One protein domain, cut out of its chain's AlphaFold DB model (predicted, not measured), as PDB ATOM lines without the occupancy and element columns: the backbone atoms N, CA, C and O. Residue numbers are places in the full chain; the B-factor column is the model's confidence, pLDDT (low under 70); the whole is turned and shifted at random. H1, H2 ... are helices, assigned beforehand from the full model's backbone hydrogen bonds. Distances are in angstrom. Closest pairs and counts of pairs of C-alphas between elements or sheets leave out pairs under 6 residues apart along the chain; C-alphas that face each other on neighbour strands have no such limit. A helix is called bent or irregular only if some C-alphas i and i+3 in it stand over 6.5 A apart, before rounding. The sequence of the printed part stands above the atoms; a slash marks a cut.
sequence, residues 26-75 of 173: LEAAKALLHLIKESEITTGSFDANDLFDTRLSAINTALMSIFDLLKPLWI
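Overview. This is residues 26 to 75 of the 173 residues of an uncharacterized protein of Phytophthora palmivora var. palmivora (UniProt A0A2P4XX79). Two helices, H1 and the longer H3, lie side by side and run the same way, with the short helix H2 at the end where H1 begins. From the far end of H1 the chain swings back through residues 39 to 47 to H2, then turns into H3, which runs the length of the domain beside H1. The printed part has 50 residues with three named helices, in the order H1, H2, H3, and no named strand; the class is all helix. The whole is compact, with a radius of gyration of the C-alphas of 10.9 A, yet elongated in outline, spanning 33 by 22 by 14 A.

Along the chain. Start at C-alpha 26, at (-38.819, 18.309, 84.109), where H1 begins; it runs through residues 26 to 38 and covers 18.1 A from first to last C-alpha. After the nine residues that link it to H1, you come to H2, residues 48 to 53, which begins at C-alpha 48, at (-49.214, 20.022, 84.661), and is 8.6 A long from first to last C-alpha. After two more residues H3 begins, residues 56 to 74, 26.1 A long; look for its last C-alpha at (-39.197, 38.654, 67.645). H3 is irregular, but only just: C-alphas 69 and 72 are 6.8 A apart, and its line is a rough one.

Arrangement. Look first at H1 and H3, which touch with 12 pairs of C-alphas within 8 A. Their closest C-alphas are those of Leu 32 and Leu 63, 5.4 A apart. They run the same way at a shallow tilt of 20 degrees. H1 and H2 only just touch, with 3 pairs of C-alphas within 8 A, and H1 does so with residues 26 to 29 alone. The closest C-alphas there are those of Ala 29 and Leu 51, at 7.0 A. H1 and H2 form a helical hairpin, running opposite ways at a steep tilt of 43 degrees. H2 and H3 are close but not clearly touching: their closest C-alphas, those of Leu 51 and Ile 59, are 7.8 A apart. They run opposite ways at a steep tilt of 54 degrees. Along the backbones of H1 and H2, every O i to N i+4 pair is within hydrogen-bond range; in H3, 13 of 15 are.

Size, cuts and confidence. The two C-alphas farthest apart are those of Asn 49 and Ile 75, at 33.8 A. The printed part has no cut. The link from H1 to H2 is short, and the link from H2 to H3 is tight. The mean pLDDT of the printed part is 75.7; look for values under 70 at residues 38 to 46 and 71 to 75, where the model's confidence is low.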
ATOM      1  N   LEU A  26     -38.566  17.153  83.247       82.94
ATOM      2  CA  LEU A  26     -38.819  18.309  84.109       82.94
ATOM      3  C   LEU A  26     -38.162  19.569  83.550       82.94
ATOM      4  O   LEU A  26     -38.771  20.633  83.505       82.94
ATOM      5  N   GLU A  27     -36.924  19.439  83.090       82.44
ATOM      6  CA  GLU A  27     -36.196  20.571  82.549       82.44
ATOM      7  C   GLU A  27     -36.777  21.018  81.201       82.44
ATOM      8  O   GLU A  27     -36.886  22.221  80.972       82.44
ATOM      9  N   ALA A  28     -37.180  20.096  80.323       84.00
ATOM     10  CA  ALA A  28     -37.847  20.428  79.063       84.00
ATOM     11  C   ALA A  28     -39.205  21.116  79.300       84.00
ATOM     12  O   ALA A  28     -39.505  22.121  78.659       84.00
ATOM     13  N   ALA A  29     -39.987  20.624  80.265       83.94
ATOM     14  CA  ALA A  29     -41.269  21.199  80.664       83.94
ATOM     15  C   ALA A  29     -41.110  22.612  81.248       83.94
ATOM     16  O   ALA A  29     -41.815  23.532  80.842       83.94
ATOM     17  N   LYS A  30     -40.130  22.820  82.140       83.00
ATOM     18  CA  LYS A  30     -39.790  24.153  82.667       83.00
ATOM     19  C   LYS A  30     -39.390  25.123  81.558       83.00
ATOM     20  O   LYS A  30     -39.840  26.262  81.567       83.00
ATOM     21  N   ALA A  31     -38.559  24.681  80.613       83.25
ATOM     22  CA  ALA A  31     -38.136  25.512  79.487       83.25
ATOM     23  C   ALA A  31     -39.320  25.907  78.593       83.25
ATOM     24  O   ALA A  31     -39.401  27.054  78.164       83.25
ATOM     25  N   LEU A  32     -40.251  24.979  78.359       82.81
ATOM     26  CA  LEU A  32     -41.472  25.233  77.600       82.81
ATOM     27  C   LEU A  32     -42.358  26.274  78.296       82.81
ATOM     28  O   LEU A  32     -42.728  27.264  77.678       82.81
ATOM     29  N   LEU A  33     -42.636  26.096  79.588       80.44
ATOM     30  CA  LEU A  33     -43.433  27.043  80.375       80.44
ATOM     31  C   LEU A  33     -42.774  28.423  80.458       80.44
ATOM     32  O   LEU A  33     -43.459  29.438  80.369       80.44
ATOM     33  N   HIS A  34     -41.448  28.466  80.597       81.31
ATOM     34  CA  HIS A  34     -40.692  29.711  80.599       81.31
ATOM     35  C   HIS A  34     -40.811  30.448  79.264       81.31
ATOM     36  O   HIS A  34     -41.112  31.633  79.264       81.31
ATOM     37  N   LEU A  35     -40.654  29.746  78.137       79.81
ATOM     38  CA  LEU A  35     -40.784  30.337  76.804       79.81
ATOM     39  C   LEU A  35     -42.200  30.873  76.559       79.81
ATOM     40  O   LEU A  35     -42.360  31.962  76.020       79.81
ATOM     41  N   ILE A  36     -43.224  30.130  76.983       78.06
ATOM     42  CA  ILE A  36     -44.618  30.560  76.846       78.06
ATOM     43  C   ILE A  36     -44.879  31.802  77.716       78.06
ATOM     44  O   ILE A  36     -45.471  32.767  77.233       78.06
ATOM     45  N   LYS A  37     -44.357  31.823  78.953       75.06
ATOM     46  CA  LYS A  37     -44.406  32.982  79.857       75.06
ATOM     47  C   LYS A  37     -43.686  34.202  79.276       75.06
ATOM     48  O   LYS A  37     -44.229  35.298  79.347       75.06
ATOM     49  N   GLU A  38     -42.495  34.025  78.707       69.38
ATOM     50  CA  GLU A  38     -41.742  35.101  78.051       69.38
ATOM     51  C   GLU A  38     -42.451  35.603  76.795       69.38
ATOM     52  O   GLU A  38     -42.444  36.790  76.521       69.38
ATOM     53  N   SER A  39     -43.120  34.731  76.047       66.06
ATOM     54  CA  SER A  39     -43.863  35.133  74.851       66.06
ATOM     55  C   SER A  39     -45.195  35.845  75.134       66.06
ATOM     56  O   SER A  39     -45.928  36.126  74.187       66.06
ATOM     57  N   GLU A  40     -45.533  36.088  76.411       64.31
ATOM     58  CA  GLU A  40     -46.831  36.601  76.893       64.31
ATOM     59  C   GLU A  40     -48.050  35.887  76.275       64.31
ATOM     60  O   GLU A  40     -49.172  36.403  76.282       64.31
ATOM     61  N   ILE A  41     -47.863  34.665  75.758       65.12
ATOM     62  CA  ILE A  41     -48.963  33.841  75.279       65.12
ATOM     63  C   ILE A  41     -49.768  33.502  76.522       65.12
ATOM     64  O   ILE A  41     -49.325  32.723  77.369       65.12
ATOM     65  N   THR A  42     -50.947  34.116  76.635       54.00
ATOM     66  CA  THR A  42     -51.904  33.858  77.707       54.00
ATOM     67  C   THR A  42     -52.250  32.379  77.630       54.00
ATOM     68  O   THR A  42     -53.043  31.944  76.796       54.00
ATOM     69  N   THR A  43     -51.543  31.574  78.414       52.59
ATOM     70  CA  THR A  43     -51.681  30.129  78.362       52.59
ATOM     71  C   THR A  43     -53.036  29.851  78.978       52.59
ATOM     72  O   THR A  43     -53.263  30.166  80.146       52.59
ATOM     73  N   GLY A  44     -53.969  29.326  78.183       59.69
ATOM     74  CA  GLY A  44     -55.183  28.742  78.742       59.69
ATOM     75  C   GLY A  44     -54.809  27.674  79.771       59.69
ATOM     76  O   GLY A  44     -53.669  27.210  79.782       59.69
ATOM     77  N   SER A  45     -55.758  27.302  80.631       59.28
ATOM     78  CA  SER A  45     -55.610  26.231  81.627       59.28
ATOM     79  C   SER A  45     -54.736  25.084  81.102       59.28
ATOM     80  O   SER A  45     -55.179  24.318  80.248       59.28
ATOM     81  N   PHE A  46     -53.501  24.992  81.590       65.69
ATOM     82  CA  PHE A  46     -52.548  23.963  81.194       65.69
ATOM     83  C   PHE A  46     -52.426  22.976  82.352       65.69
ATOM     84  O   PHE A  46     -52.017  23.374  83.445       65.69
ATOM     85  N   ASP A  47     -52.813  21.717  82.140       75.75
ATOM     86  CA  ASP A  47     -52.652  20.688  83.165       75.75
ATOM     87  C   ASP A  47     -51.174  20.281  83.237       75.75
ATOM     88  O   ASP A  47     -50.553  19.874  82.250       75.75
ATOM     89  N   ALA A  48     -50.586  20.433  84.422       73.69
ATOM     90  CA  ALA A  48     -49.214  20.022  84.661       73.69
ATOM     91  C   ALA A  48     -49.063  18.497  84.556       73.69
ATOM     92  O   ALA A  48     -48.039  18.035  84.058       73.69
ATOM     93  N   ASN A  49     -50.064  17.718  84.974       79.00
ATOM     94  CA  ASN A  49     -50.023  16.257  84.924       79.00
ATOM     95  C   ASN A  49     -49.938  15.773  83.472       79.00
ATOM     96  O   ASN A  49     -49.005  15.047  83.135       79.00
ATOM     97  N   ASP A  50     -50.777  16.312  82.582       81.69
ATOM     98  CA  ASP A  50     -50.738  16.003  81.146       81.69
ATOM     99  C   ASP A  50     -49.381  16.367  80.508       81.69
ATOM    100  O   ASP A  50     -48.863  15.652  79.641       81.69
ATOM    101  N   LEU A  51     -48.747  17.458  80.958       80.31
ATOM    102  CA  LEU A  51     -47.407  17.848  80.507       80.31
ATOM    103  C   LEU A  51     -46.330  16.849  80.949       80.31
ATOM    104  O   LEU A  51     -45.435  16.518  80.167       80.31
ATOM    105  N   PHE A  52     -46.394  16.381  82.197       78.12
ATOM    106  CA  PHE A  52     -45.459  15.390  82.732       78.12
ATOM    107  C   PHE A  52     -45.716  13.982  82.187       78.12
ATOM    108  O   PHE A  52     -44.760  13.210  82.070       78.12
ATOM    109  N   ASP A  53     -46.935  13.668  81.760       84.94
ATOM    110  CA  ASP A  53     -47.275  12.416  81.077       84.94
ATOM    111  C   ASP A  53     -46.861  12.429  79.600       84.94
ATOM    112  O   ASP A  53     -46.497  11.400  79.021       84.94
ATOM    113  N   THR A  54     -46.759  13.619  79.006       84.06
ATOM    114  CA  THR A  54     -46.286  13.801  77.634       84.06
ATOM    115  C   THR A  54     -44.839  13.309  77.449       84.06
ATOM    116  O   THR A  54     -43.967  13.365  78.329       84.06
ATOM    117  N   ARG A  55     -44.554  12.775  76.257       84.81
ATOM    118  CA  ARG A  55     -43.243  12.217  75.896       84.81
ATOM    119  C   ARG A  55     -42.188  13.325  75.811       84.81
ATOM    120  O   ARG A  55     -42.426  14.350  75.181       84.81
ATOM    121  N   LEU A  56     -40.981  13.090  76.339       85.00
ATOM    122  CA  LEU A  56     -39.873  14.066  76.308       85.00
ATOM    123  C   LEU A  56     -39.590  14.603  74.893       85.00
ATOM    124  O   LEU A  56     -39.308  15.788  74.716       85.00
ATOM    125  N   SER A  57     -39.681  13.733  73.883       83.19
ATOM    126  CA  SER A  57     -39.524  14.126  72.481       83.19
ATOM    127  C   SER A  57     -40.586  15.139  72.058       83.19
ATOM    128  O   SER A  57     -40.252  16.130  71.429       83.19
ATOM    129  N   ALA A  58     -41.846  14.920  72.443       85.38
ATOM    130  CA  ALA A  58     -42.962  15.793  72.097       85.38
ATOM    131  C   ALA A  58     -42.845  17.158  72.792       85.38
ATOM    132  O   ALA A  58     -43.082  18.176  72.151       85.38
ATOM    133  N   ILE A  59     -42.378  17.194  74.046       84.44
ATOM    134  CA  ILE A  59     -42.107  18.450  74.769       84.44
ATOM    135  C   ILE A  59     -41.005  19.254  74.064       84.44
ATOM    136  O   ILE A  59     -41.175  20.443  73.810       84.44
ATOM    137  N   ASN A  60     -39.890  18.614  73.687       84.50
ATOM    138  CA  ASN A  60     -38.811  19.285  72.952       84.50
ATOM    139  C   ASN A  60     -39.247  19.724  71.538       84.50
ATOM    140  O   ASN A  60     -38.848  20.793  71.078       84.50
ATOM    141  N   THR A  61     -40.087  18.938  70.856       84.75
ATOM    142  CA  THR A  61     -40.679  19.316  69.563       84.75
ATOM    143  C   THR A  61     -41.602  20.524  69.704       84.75
ATOM    144  O   THR A  61     -41.513  21.444  68.892       84.75
ATOM    145  N   ALA A  62     -42.449  20.562  70.735       84.69
ATOM    146  CA  ALA A  62     -43.320  21.699  71.025       84.69
ATOM    147  C   ALA A  62     -42.502  22.956  71.353       84.69
ATOM    148  O   ALA A  62     -42.782  24.023  70.820       84.69
ATOM    149  N   LEU A  63     -41.436  22.810  72.143       83.00
ATOM    150  CA  LEU A  63     -40.507  23.890  72.478       83.00
ATOM    151  C   LEU A  63     -39.866  24.509  71.225       83.00
ATOM    152  O   LEU A  63     -39.890  25.727  71.057       83.00
ATOM    153  N   MET A  64     -39.333  23.674  70.327       82.56
ATOM    154  CA  MET A  64     -38.772  24.119  69.043       82.56
ATOM    155  C   MET A  64     -39.841  24.758  68.147       82.56
ATOM    156  O   MET A  64     -39.593  25.807  67.562       82.56
ATOM    157  N   SER A  65     -41.040  24.169  68.088       82.44
ATOM    158  CA  SER A  65     -42.141  24.667  67.253       82.44
ATOM    159  C   SER A  65     -42.635  26.040  67.709       82.44
ATOM    160  O   SER A  65     -42.824  26.926  66.883       82.44
ATOM    161  N   ILE A  66     -42.806  26.249  69.018       80.25
ATOM    162  CA  ILE A  66     -43.209  27.547  69.576       80.25
ATOM    163  C   ILE A  66     -42.126  28.592  69.310       80.25
ATOM    164  O   ILE A  66     -42.436  29.687  68.855       80.25
ATOM    165  N   PHE A  67     -40.851  28.251  69.512       78.69
ATOM    166  CA  PHE A  67     -39.753  29.154  69.177       78.69
ATOM    167  C   PHE A  67     -39.748  29.538  67.692       78.69
ATOM    168  O   PHE A  67     -39.580  30.710  67.359       78.69
ATOM    169  N   ASP A  68     -39.988  28.580  66.797       80.44
ATOM    170  CA  ASP A  68     -40.078  28.831  65.359       80.44
ATOM    171  C   ASP A  68     -41.279  29.712  64.983       80.44
ATOM    172  O   ASP A  68     -41.142  30.578  64.118       80.44
ATOM    173  N   LEU A  69     -42.420  29.560  65.666       79.06
ATOM    174  CA  LEU A  69     -43.575  30.453  65.518       79.06
ATOM    175  C   LEU A  69     -43.295  31.871  66.035       79.06
ATOM    176  O   LEU A  69     -43.846  32.836  65.506       79.06
ATOM    177  N   LEU A  70     -42.437  32.010  67.048       72.25
ATOM    178  CA  LEU A  70     -42.081  33.297  67.649       72.25
ATOM    179  C   LEU A  70     -40.960  34.032  66.899       72.25
ATOM    180  O   LEU A  70     -40.891  35.258  66.978       72.25
ATOM    181  N   LYS A  71     -40.123  33.335  66.112       67.06
ATOM    182  CA  LYS A  71     -39.084  33.941  65.248       67.06
ATOM    183  C   LYS A  71     -39.560  35.172  64.452       67.06
ATOM    184  O   LYS A  71     -38.874  36.190  64.516       67.06
ATOM    185  N   PRO A  72     -40.684  35.134  63.707       64.69
ATOM    186  CA  PRO A  72     -41.148  36.289  62.932       64.69
ATOM    187  C   PRO A  72     -41.709  37.435  63.788       64.69
ATOM    188  O   PRO A  72     -41.722  38.571  63.326       64.69
ATOM    189  N   LEU A  73     -42.154  37.163  65.020       61.03
ATOM    190  CA  LEU A  73     -42.647  38.179  65.963       61.03
ATOM    191  C   LEU A  73     -41.507  38.858  66.740       61.03
ATOM    192  O   LEU A  73     -41.635  40.016  67.125       61.03
ATOM    193  N   TRP A  74     -40.386  38.158  66.941       52.81
ATOM    194  CA  TRP A  74     -39.197  38.654  67.645       52.81
ATOM    195  C   TRP A  74     -38.253  39.481  66.759       52.81
ATOM    196  O   TRP A  74     -37.474  40.295  67.255       52.81
ATOM    197  N   ILE A  75     -38.289  39.272  65.442       54.19
ATOM    198  CA  ILE A  75     -37.458  40.012  64.493       54.19
ATOM    199  C   ILE A  75     -38.297  41.178  63.951       54.19
ATOM    200  O   ILE A  75     -39.028  40.987  62.976       54.19
TER     201      ILE A  75